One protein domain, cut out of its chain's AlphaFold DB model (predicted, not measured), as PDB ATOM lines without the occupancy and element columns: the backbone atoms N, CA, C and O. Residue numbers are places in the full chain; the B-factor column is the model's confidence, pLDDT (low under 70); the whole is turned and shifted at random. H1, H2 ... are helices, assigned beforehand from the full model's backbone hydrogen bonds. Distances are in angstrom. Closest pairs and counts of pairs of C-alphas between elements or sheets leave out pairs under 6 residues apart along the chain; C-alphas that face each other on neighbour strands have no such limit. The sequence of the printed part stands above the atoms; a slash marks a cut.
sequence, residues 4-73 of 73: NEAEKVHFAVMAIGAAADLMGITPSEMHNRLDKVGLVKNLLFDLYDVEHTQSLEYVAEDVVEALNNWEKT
ATOM      1  N   ASN A   4     275.609 250.870  75.425       66.25
ATOM      2  CA  ASN A   4     276.682 250.186  74.697       66.25
ATOM      3  C   ASN A   4     277.715 251.150  74.089       66.25
ATOM      4  O   ASN A   4     278.825 250.733  73.782       66.25
ATOM      5  N   GLU A   5     277.371 252.424  73.887       67.56
ATOM      6  CA  GLU A   5     278.274 253.415  73.286       67.56
ATOM      7  C   GLU A   5     279.467 253.729  74.196       67.56
ATOM      8  O   GLU A   5     280.599 253.813  73.727       67.56
ATOM      9  N   ALA A   6     279.239 253.841  75.508       71.38
ATOM     10  CA  ALA A   6     280.303 254.121  76.470       71.38
ATOM     11  C   ALA A   6     281.290 252.950  76.588       71.38
ATOM     12  O   ALA A   6     282.496 253.167  76.676       71.38
ATOM     13  N   GLU A   7     280.789 251.715  76.544       73.19
ATOM     14  CA  GLU A   7     281.617 250.504  76.577       73.19
ATOM     15  C   GLU A   7     282.445 250.356  75.295       73.19
ATOM     16  O   GLU A   7     283.636 250.058  75.369       73.19
ATOM     17  N   LYS A   8     281.857 250.664  74.131       72.56
ATOM     18  CA  LYS A   8     282.561 250.688  72.840       72.56
ATOM     19  C   LYS A   8     283.674 251.734  72.820       72.56
ATOM     20  O   LYS A   8     284.793 251.431  72.417       72.56
ATOM     21  N   VAL A   9     283.401 252.946  73.306       76.50
ATOM     22  CA  VAL A   9     284.420 254.003  73.420       76.50
ATOM     23  C   VAL A   9     285.517 253.599  74.403       76.50
ATOM     24  O   VAL A   9     286.695 253.785  74.111       76.50
ATOM     25  N   HIS A  10     285.159 253.012  75.548       79.44
ATOM     26  CA  HIS A  10     286.138 252.535  76.520       79.44
ATOM     27  C   HIS A  10     287.052 251.465  75.912       79.44
ATOM     28  O   HIS A  10     288.271 251.554  76.033       79.44
ATOM     29  N   PHE A  11     286.477 250.508  75.185       77.06
ATOM     30  CA  PHE A  11     287.235 249.485  74.479       77.06
ATOM     31  C   PHE A  11     288.127 250.074  73.383       77.06
ATOM     32  O   PHE A  11     289.292 249.701  73.300       77.06
ATOM     33  N   ALA A  12     287.638 251.041  72.601       77.69
ATOM     34  CA  ALA A  12     288.435 251.729  71.584       77.69
ATOM     35  C   ALA A  12     289.673 252.393  72.189       77.69
ATOM     36  O   ALA A  12     290.780 252.247  71.678       77.69
ATOM     37  N   VAL A  13     289.499 253.085  73.316       82.62
ATOM     38  CA  VAL A  13     290.606 253.724  74.034       82.62
ATOM     39  C   VAL A  13     291.591 252.679  74.562       82.62
ATOM     40  O   VAL A  13     292.800 252.874  74.442       82.62
ATOM     41  N   MET A  14     291.099 251.555  75.094       84.56
ATOM     42  CA  MET A  14     291.956 250.443  75.518       84.56
ATOM     43  C   MET A  14     292.724 249.827  74.342       84.56
ATOM     44  O   MET A  14     293.911 249.550  74.488       84.56
ATOM     45  N   ALA A  15     292.091 249.662  73.177       83.25
ATOM     46  CA  ALA A  15     292.710 249.084  71.986       83.25
ATOM     47  C   ALA A  15     293.811 249.998  71.443       83.25
ATOM     48  O   ALA A  15     294.908 249.534  71.151       83.25
ATOM     49  N   ILE A  16     293.561 251.311  71.393       84.81
ATOM     50  CA  ILE A  16     294.569 252.313  71.021       84.81
ATOM     51  C   ILE A  16     295.737 252.296  72.013       84.81
ATOM     52  O   ILE A  16     296.889 252.380  71.597       84.81
ATOM     53  N   GLY A  17     295.456 252.177  73.313       87.50
ATOM     54  CA  GLY A  17     296.484 252.070  74.349       87.50
ATOM     55  C   GLY A  17     297.348 250.817  74.196       87.50
ATOM     56  O   GLY A  17     298.569 250.924  74.206       87.50
ATOM     57  N   ALA A  18     296.726 249.655  73.994       88.12
ATOM     58  CA  ALA A  18     297.424 248.392  73.761       88.12
ATOM     59  C   ALA A  18     298.249 248.425  72.464       88.12
ATOM     60  O   ALA A  18     299.409 248.028  72.458       88.12
ATOM     61  N   ALA A  19     297.691 248.974  71.385       86.56
ATOM     62  CA  ALA A  19     298.386 249.144  70.114       86.56
ATOM     63  C   ALA A  19     299.589 250.100  70.237       86.56
ATOM     64  O   ALA A  19     300.649 249.858  69.661       86.56
ATOM     65  N   ALA A  20     299.455 251.167  71.030       89.81
ATOM     66  CA  ALA A  20     300.555 252.078  71.329       89.81
ATOM     67  C   ALA A  20     301.680 251.380  72.113       89.81
ATOM     68  O   ALA A  20     302.851 251.578  71.787       89.81
ATOM     69  N   ASP A  21     301.324 250.543  73.094       89.75
ATOM     70  CA  ASP A  21     302.273 249.750  73.885       89.75
ATOM     71  C   ASP A  21     303.034 248.745  73.002       89.75
ATOM     72  O   ASP A  21     304.263 248.707  73.035       89.75
ATOM     73  N   LEU A  22     302.325 248.046  72.102       87.56
ATOM     74  CA  LEU A  22     302.914 247.140  71.104       87.56
ATOM     75  C   LEU A  22     303.928 247.841  70.186       87.56
ATOM     76  O   LEU A  22     304.955 247.264  69.831       87.56
ATOM     77  N   MET A  23     303.657 249.090  69.803       84.31
ATOM     78  CA  MET A  23     304.561 249.892  68.972       84.31
ATOM     79  C   MET A  23     305.646 250.626  69.775       84.31
ATOM     80  O   MET A  23     306.544 251.221  69.177       84.31
ATOM     81  N   GLY A  24     305.576 250.620  71.109       89.31
ATOM     82  CA  GLY A  24     306.475 251.382  71.976       89.31
ATOM     83  C   GLY A  24     306.330 252.903  71.838       89.31
ATOM     84  O   GLY A  24     307.303 253.633  72.031       89.31
ATOM     85  N   ILE A  25     305.140 253.396  71.479       89.50
ATOM     86  CA  ILE A  25     304.842 254.828  71.324       89.50
ATOM     87  C   ILE A  25     303.810 255.297  72.349       89.50
ATOM     88  O   ILE A  25     303.169 254.513  73.041       89.50
ATOM     89  N   THR A  26     303.627 256.614  72.462       88.38
ATOM     90  CA  THR A  26     302.589 257.151  73.352       88.38
ATOM     91  C   THR A  26     301.188 256.960  72.752       88.38
ATOM     92  O   THR A  26     301.031 257.099  71.535       88.38
ATOM     93  N   PRO A  27     300.140 256.738  73.573       83.31
ATOM     94  CA  PRO A  27     298.757 256.633  73.093       83.31
ATOM     95  C   PRO A  27     298.297 257.860  72.298       83.31
ATOM     96  O   PRO A  27     297.523 257.729  71.354       83.31
ATOM     97  N   SER A  28     298.801 259.050  72.642       86.06
ATOM     98  CA  SER A  28     298.536 260.287  71.900       86.06
ATOM     99  C   SER A  28     299.117 260.259  70.485       86.06
ATOM    100  O   SER A  28     298.446 260.689  69.551       86.06
ATOM    101  N   GLU A  29     300.340 259.743  70.312       87.94
ATOM    102  CA  GLU A  29     300.944 259.579  68.983       87.94
ATOM    103  C   GLU A  29     300.209 258.500  68.183       87.94
ATOM    104  O   GLU A  29     299.895 258.707  67.013       87.94
ATOM    105  N   MET A  30     299.860 257.382  68.825       87.12
ATOM    106  CA  MET A  30     299.077 256.323  68.192       87.12
ATOM    107  C   MET A  30     297.726 256.849  67.702       87.12
ATOM    108  O   MET A  30     297.374 256.677  66.539       87.12
ATOM    109  N   HIS A  31     297.002 257.579  68.550       84.56
ATOM    110  CA  HIS A  31     295.749 258.227  68.175       84.56
ATOM    111  C   HIS A  31     295.937 259.203  67.006       84.56
ATOM    112  O   HIS A  31     295.168 259.166  66.055       84.56
ATOM    113  N   ASN A  32     296.963 260.057  67.043       87.00
ATOM    114  CA  ASN A  32     297.253 261.021  65.976       87.00
ATOM    115  C   ASN A  32     297.559 260.332  64.635       87.00
ATOM    116  O   ASN A  32     297.114 260.775  63.577       87.00
ATOM    117  N   ARG A  33     298.299 259.223  64.674       85.19
ATOM    118  CA  ARG A  33     298.585 258.392  63.504       85.19
ATOM    119  C   ARG A  33     297.323 257.739  62.948       85.19
ATOM    120  O   ARG A  33     297.083 257.837  61.750       85.19
ATOM    121  N   LEU A  34     296.495 257.152  63.810       83.81
ATOM    122  CA  LEU A  34     295.218 256.549  63.425       83.81
ATOM    123  C   LEU A  34     294.220 257.585  62.894       83.81
ATOM    124  O   LEU A  34     293.472 257.289  61.966       83.81
ATOM    125  N   ASP A  35     294.205 258.794  63.455       84.69
ATOM    126  CA  ASP A  35     293.350 259.897  63.011       84.69
ATOM    127  C   ASP A  35     293.737 260.355  61.600       84.69
ATOM    128  O   ASP A  35     292.874 260.462  60.727       84.69
ATOM    129  N   LYS A  36     295.044 260.490  61.332       83.19
ATOM    130  CA  LYS A  36     295.575 260.849  60.006       83.19
ATOM    131  C   LYS A  36     295.137 259.902  58.893       83.19
ATOM    132  O   LYS A  36     294.886 260.360  57.782       83.19
ATOM    133  N   VAL A  37     295.058 258.604  59.178       79.75
ATOM    134  CA  VAL A  37     294.648 257.582  58.199       79.75
ATOM    135  C   VAL A  37     293.153 257.246  58.283       79.75
ATOM    136  O   VAL A  37     292.668 256.381  57.561       79.75
ATOM    137  N   GLY A  38     292.395 257.921  59.156       80.00
ATOM    138  CA  GLY A  38     290.965 257.678  59.358       80.00
ATOM    139  C   GLY A  38     290.629 256.353  60.058       80.00
ATOM    140  O   GLY A  38     289.452 255.997  60.158       80.00
ATOM    141  N   LEU A  39     291.629 255.645  60.592       78.38
ATOM    142  CA  LEU A  39     291.457 254.376  61.299       78.38
ATOM    143  C   LEU A  39     290.751 254.536  62.647       78.38
ATOM    144  O   LEU A  39     290.149 253.573  63.096       78.38
ATOM    145  N   VAL A  40     290.732 255.722  63.273       75.12
ATOM    146  CA  VAL A  40     289.945 255.951  64.509       75.12
ATOM    147  C   VAL A  40     288.455 255.699  64.271       75.12
ATOM    148  O   VAL A  40     287.783 255.082  65.094       75.12
ATOM    149  N   LYS A  41     287.931 256.138  63.119       70.62
ATOM    150  CA  LYS A  41     286.548 255.838  62.735       70.62
ATOM    151  C   LYS A  41     286.380 254.360  62.432       70.62
ATOM    152  O   LYS A  41     285.384 253.799  62.860       70.62
ATOM    153  N   ASN A  42     287.341 253.745  61.744       71.00
ATOM    154  CA  ASN A  42     287.281 252.316  61.451       71.00
ATOM    155  C   ASN A  42     287.265 251.485  62.737       71.00
ATOM    156  O   ASN A  42     286.403 250.645  62.870       71.00
ATOM    157  N   LEU A  43     288.105 251.810  63.721       71.69
ATOM    158  CA  LEU A  43     288.082 251.245  65.072       71.69
ATOM    159  C   LEU A  43     286.708 251.387  65.719       71.69
ATOM    160  O   LEU A  43     286.162 250.422  66.230       71.69
ATOM    161  N   LEU A  44     286.122 252.582  65.685       68.38
ATOM    162  CA  LEU A  44     284.783 252.795  66.231       68.38
ATOM    163  C   LEU A  44     283.710 251.991  65.481       68.38
ATOM    164  O   LEU A  44     282.786 251.520  66.132       68.38
ATOM    165  N   PHE A  45     283.822 251.831  64.156       66.12
ATOM    166  CA  PHE A  45     282.918 251.026  63.325       66.12
ATOM    167  C   PHE A  45     283.093 249.522  63.556       66.12
ATOM    168  O   PHE A  45     282.101 248.824  63.725       66.12
ATOM    169  N   ASP A  46     284.329 249.044  63.625       66.94
ATOM    170  CA  ASP A  46     284.689 247.654  63.890       66.94
ATOM    171  C   ASP A  46     284.173 247.256  65.279       66.94
ATOM    172  O   ASP A  46     283.381 246.334  65.429       66.94
ATOM    173  N   LEU A  47     284.412 248.096  66.291       64.25
ATOM    174  CA  LEU A  47     283.838 247.940  67.632       64.25
ATOM    175  C   LEU A  47     282.322 248.141  67.685       64.25
ATOM    176  O   LEU A  47     281.665 247.710  68.639       64.25
ATOM    177  N   TYR A  48     281.745 248.821  66.693       57.28
ATOM    178  CA  TYR A  48     280.302 248.949  66.579       57.28
ATOM    179  C   TYR A  48     279.662 247.651  66.085       57.28
ATOM    180  O   TYR A  48     278.577 247.337  66.581       57.28
ATOM    181  N   ASP A  49     280.343 246.931  65.190       58.69
ATOM    182  CA  ASP A  49     279.897 245.696  64.533       58.69
ATOM    183  C   ASP A  49     280.321 244.411  65.261       58.69
ATOM    184  O   ASP A  49     279.789 243.348  64.961       58.69
ATOM    185  N   VAL A  50     281.221 244.487  66.254       55.06
ATOM    186  CA  VAL A  50     281.667 243.332  67.065       55.06
ATOM    187  C   VAL A  50     280.554 242.855  68.017       55.06
ATOM    188  O   VAL A  50     280.644 242.871  69.242       55.06
ATOM    189  N   GLU A  51     279.480 242.341  67.432       54.38
ATOM    190  CA  GLU A  51     278.723 241.210  67.934       54.38
ATOM    191  C   GLU A  51     279.442 239.921  67.491       54.38
ATOM    192  O   GLU A  51     278.954 239.230  66.605       54.38
ATOM    193  N   HIS A  52     280.628 239.632  68.055       53.09
ATOM    194  CA  HIS A  52     281.155 238.286  68.379       53.09
ATOM    195  C   HIS A  52     282.676 238.305  68.681       53.09
ATOM    196  O   HIS A  52     283.524 238.309  67.795       53.09
ATOM    197  N   THR A  53     283.029 238.155  69.963       51.34
ATOM    198  CA  THR A  53     284.173 237.336  70.445       51.34
ATOM    199  C   THR A  53     285.622 237.688  70.058       51.34
ATOM    200  O   THR A  53     286.493 236.838  70.233       51.34
ATOM    201  N   GLN A  54     285.946 238.892  69.587       58.50
ATOM    202  CA  GLN A  54     287.356 239.258  69.375       58.50
ATOM    203  C   GLN A  54     287.965 239.867  70.650       58.50
ATOM    204  O   GLN A  54     287.411 240.789  71.247       58.50
ATOM    205  N   SER A  55     289.096 239.313  71.098       71.75
ATOM    206  CA  SER A  55     289.854 239.822  72.248       71.75
ATOM    207  C   SER A  55     290.537 241.150  71.911       71.75
ATOM    208  O   SER A  55     290.988 241.348  70.786       71.75
ATOM    209  N   LEU A  56     290.689 242.022  72.914       74.19
ATOM    210  CA  LEU A  56     291.355 243.330  72.799       74.19
ATOM    211  C   LEU A  56     292.734 243.259  72.127       74.19
ATOM    212  O   LEU A  56     293.083 244.132  71.343       74.19
ATOM    213  N   GLU A  57     293.498 242.216  72.437       77.19
ATOM    214  CA  GLU A  57     294.850 241.993  71.920       77.19
ATOM    215  C   GLU A  57     294.856 241.817  70.396       77.19
ATOM    216  O   GLU A  57     295.640 242.462  69.709       77.19
ATOM    217  N   TYR A  58     293.896 241.058  69.857       78.75
ATOM    218  CA  TYR A  58     293.761 240.847  68.415       78.75
ATOM    219  C   TYR A  58     293.386 242.142  67.687       78.75
ATOM    220  O   TYR A  58     293.941 242.454  66.639       78.75
ATOM    221  N   VAL A  59     292.486 242.935  68.281       77.94
ATOM    222  CA  VAL A  59     292.118 244.256  67.747       77.94
ATOM    223  C   VAL A  59     293.324 245.197  67.768       77.94
ATOM    224  O   VAL A  59     293.544 245.938  66.818       77.94
ATOM    225  N   ALA A  60     294.126 245.174  68.832       83.19
ATOM    226  CA  ALA A  60     295.330 245.994  68.916       83.19
ATOM    227  C   ALA A  60     296.359 245.610  67.841       83.19
ATOM    228  O   ALA A  60     296.919 246.501  67.205       83.19
ATOM    229  N   GLU A  61     296.576 244.314  67.601       84.62
ATOM    230  CA  GLU A  61     297.457 243.836  66.529       84.62
ATOM    231  C   GLU A  61     296.958 244.253  65.138       84.62
ATOM    232  O   GLU A  61     297.744 244.793  64.359       84.62
ATOM    233  N   ASP A  62     295.661 244.096  64.852       82.94
ATOM    234  CA  ASP A  62     295.059 244.505  63.573       82.94
ATOM    235  C   ASP A  62     295.224 246.012  63.327       82.94
ATOM    236  O   ASP A  62     295.637 246.446  62.254       82.94
ATOM    237  N   VAL A  63     295.029 246.831  64.366       81.62
ATOM    238  CA  VAL A  63     295.235 248.285  64.310       81.62
ATOM    239  C   VAL A  63     296.691 248.644  64.008       81.62
ATOM    240  O   VAL A  63     296.945 249.555  63.216       81.62
ATOM    241  N   VAL A  64     297.653 247.958  64.635       85.88
ATOM    242  CA  VAL A  64     299.088 248.162  64.373       85.88
ATOM    243  C   VAL A  64     299.435 247.743  62.948       85.88
ATOM    244  O   VAL A  64     300.152 248.469  62.255       85.88
ATOM    245  N   GLU A  65     298.928 246.599  62.492       86.12
ATOM    246  CA  GLU A  65     299.169 246.093  61.143       86.12
ATOM    247  C   GLU A  65     298.573 247.022  60.084       86.12
ATOM    248  O   GLU A  65     299.285 247.439  59.166       86.12
ATOM    249  N   ALA A  66     297.310 247.419  60.250       83.75
ATOM    250  CA  ALA A  66     296.634 248.372  59.386       83.75
ATOM    251  C   ALA A  66     297.419 249.682  59.326       83.75
ATOM    252  O   ALA A  66     297.745 250.151  58.235       83.75
ATOM    253  N   LEU A  67     297.791 250.254  60.477       84.31
ATOM    254  CA  LEU A  67     298.567 251.489  60.525       84.31
ATOM    255  C   LEU A  67     299.909 251.346  59.796       84.31
ATOM    256  O   LEU A  67     300.246 252.189  58.969       84.31
ATOM    257  N   ASN A  68     300.651 250.267  60.043       85.56
ATOM    258  CA  ASN A  68     301.923 250.001  59.375       85.56
ATOM    259  C   ASN A  68     301.750 249.813  57.857       85.56
ATOM    260  O   ASN A  68     302.607 250.227  57.081       85.56
ATOM    261  N   ASN A  69     300.646 249.210  57.417       85.19
ATOM    262  CA  ASN A  69     300.312 249.074  56.002       85.19
ATOM    263  C   ASN A  69     300.003 250.437  55.352       85.19
ATOM    264  O   ASN A  69     300.465 250.710  54.245       85.19
ATOM    265  N   TRP A  70     299.292 251.317  56.062       83.81
ATOM    266  CA  TRP A  70     299.048 252.691  55.617       83.81
ATOM    267  C   TRP A  70     300.329 253.533  55.575       83.81
ATOM    268  O   TRP A  70     300.516 254.285  54.627       83.81
ATOM    269  N   GLU A  71     301.230 253.396  56.553       78.62
ATOM    270  CA  GLU A  71     302.512 254.122  56.577       78.62
ATOM    271  C   GLU A  71     303.520 253.630  55.526       78.62
ATOM    272  O   GLU A  71     304.461 254.349  55.191       78.62
ATOM    273  N   LYS A  72     303.348 252.408  55.013       77.00
ATOM    274  CA  LYS A  72     304.178 251.837  53.940       77.00
ATOM    275  C   LYS A  72     303.741 252.244  52.529       77.00
ATOM    276  O   LYS A  72     304.473 251.929  51.589       77.00
ATOM    277  N   THR A  73     302.578 252.881  52.379       54.53
ATOM    278  CA  THR A  73     302.067 253.404  51.099       54.53
ATOM    279  C   THR A  73     302.605 254.807  50.844       54.53
ATOM    280  O   THR A  73     303.027 255.066  49.693       54.53
TER     281      THR A  73
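AT A GLANCE: This is residues 4 to 73 of the 73 residues of the protein "Transcriptional regulator" of Prevotella sp. P5-92 (UniProt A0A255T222). One long helix, H1, runs along the longest axis, and three shorter helices pack on it at steep angles: H3 crosses its first half, H2 stands across it near its last residues, and H4 crosses it with Ala 60 closest to Ala 19. The 70 printed residues hold four named helices, in the order H1, H2, H3, H4, and no named strand; the class is all helix. The whole is compact, with a radius of gyration of the C-alphas of 11.2 A, and elongated, spanning 32 by 21 by 18 A.

HOW THE PARTS SIT: H1, residues 4 to 23, touches H4, residues 56 to 71, at a steep tilt of 62 degrees, the same way; the closest C-alphas, of Ala 19 and Ala 60, are 4.5 A apart. With residues 16 to 21 alone, H1 touches H2, residues 27 to 36, about perpendicular at 76 degrees; the closest C-alphas are those of Ala 20 and Pro 27, 5.2 A. With residues 8 to 12 alone, H1 touches H3, residues 39 to 49, at a steep tilt of 48 degrees, opposite ways; the C-alphas of Lys 8 and Leu 47 are closest, 6.0 A. H3 and H4 form a helical hairpin but only just touch, with 3 pairs of C-alphas within 8 A, Leu 39 and Leu 67 closest at 7.7 A. In H1, H2, H3 and H4 every O i to N i+4 pair is within hydrogen-bond range.

IN THESE COORDINATES: H1 begins at C-alpha 4, (276.682, 250.186, 74.697), and measures 28.5 A from first to last C-alpha. H2 measures 14.1 A, H3 14.8 A and H4 22.5 A, H4 ending at C-alpha 71, (302.512, 254.122, 56.577).

THE WHOLE: The C-alphas of Asn 4 and Thr 73, the two farthest apart, are 34.8 A apart. The printed part has no cut and no long link. The model's pLDDT is under 70 at residues 4 to 5, 44 to 54 and 73.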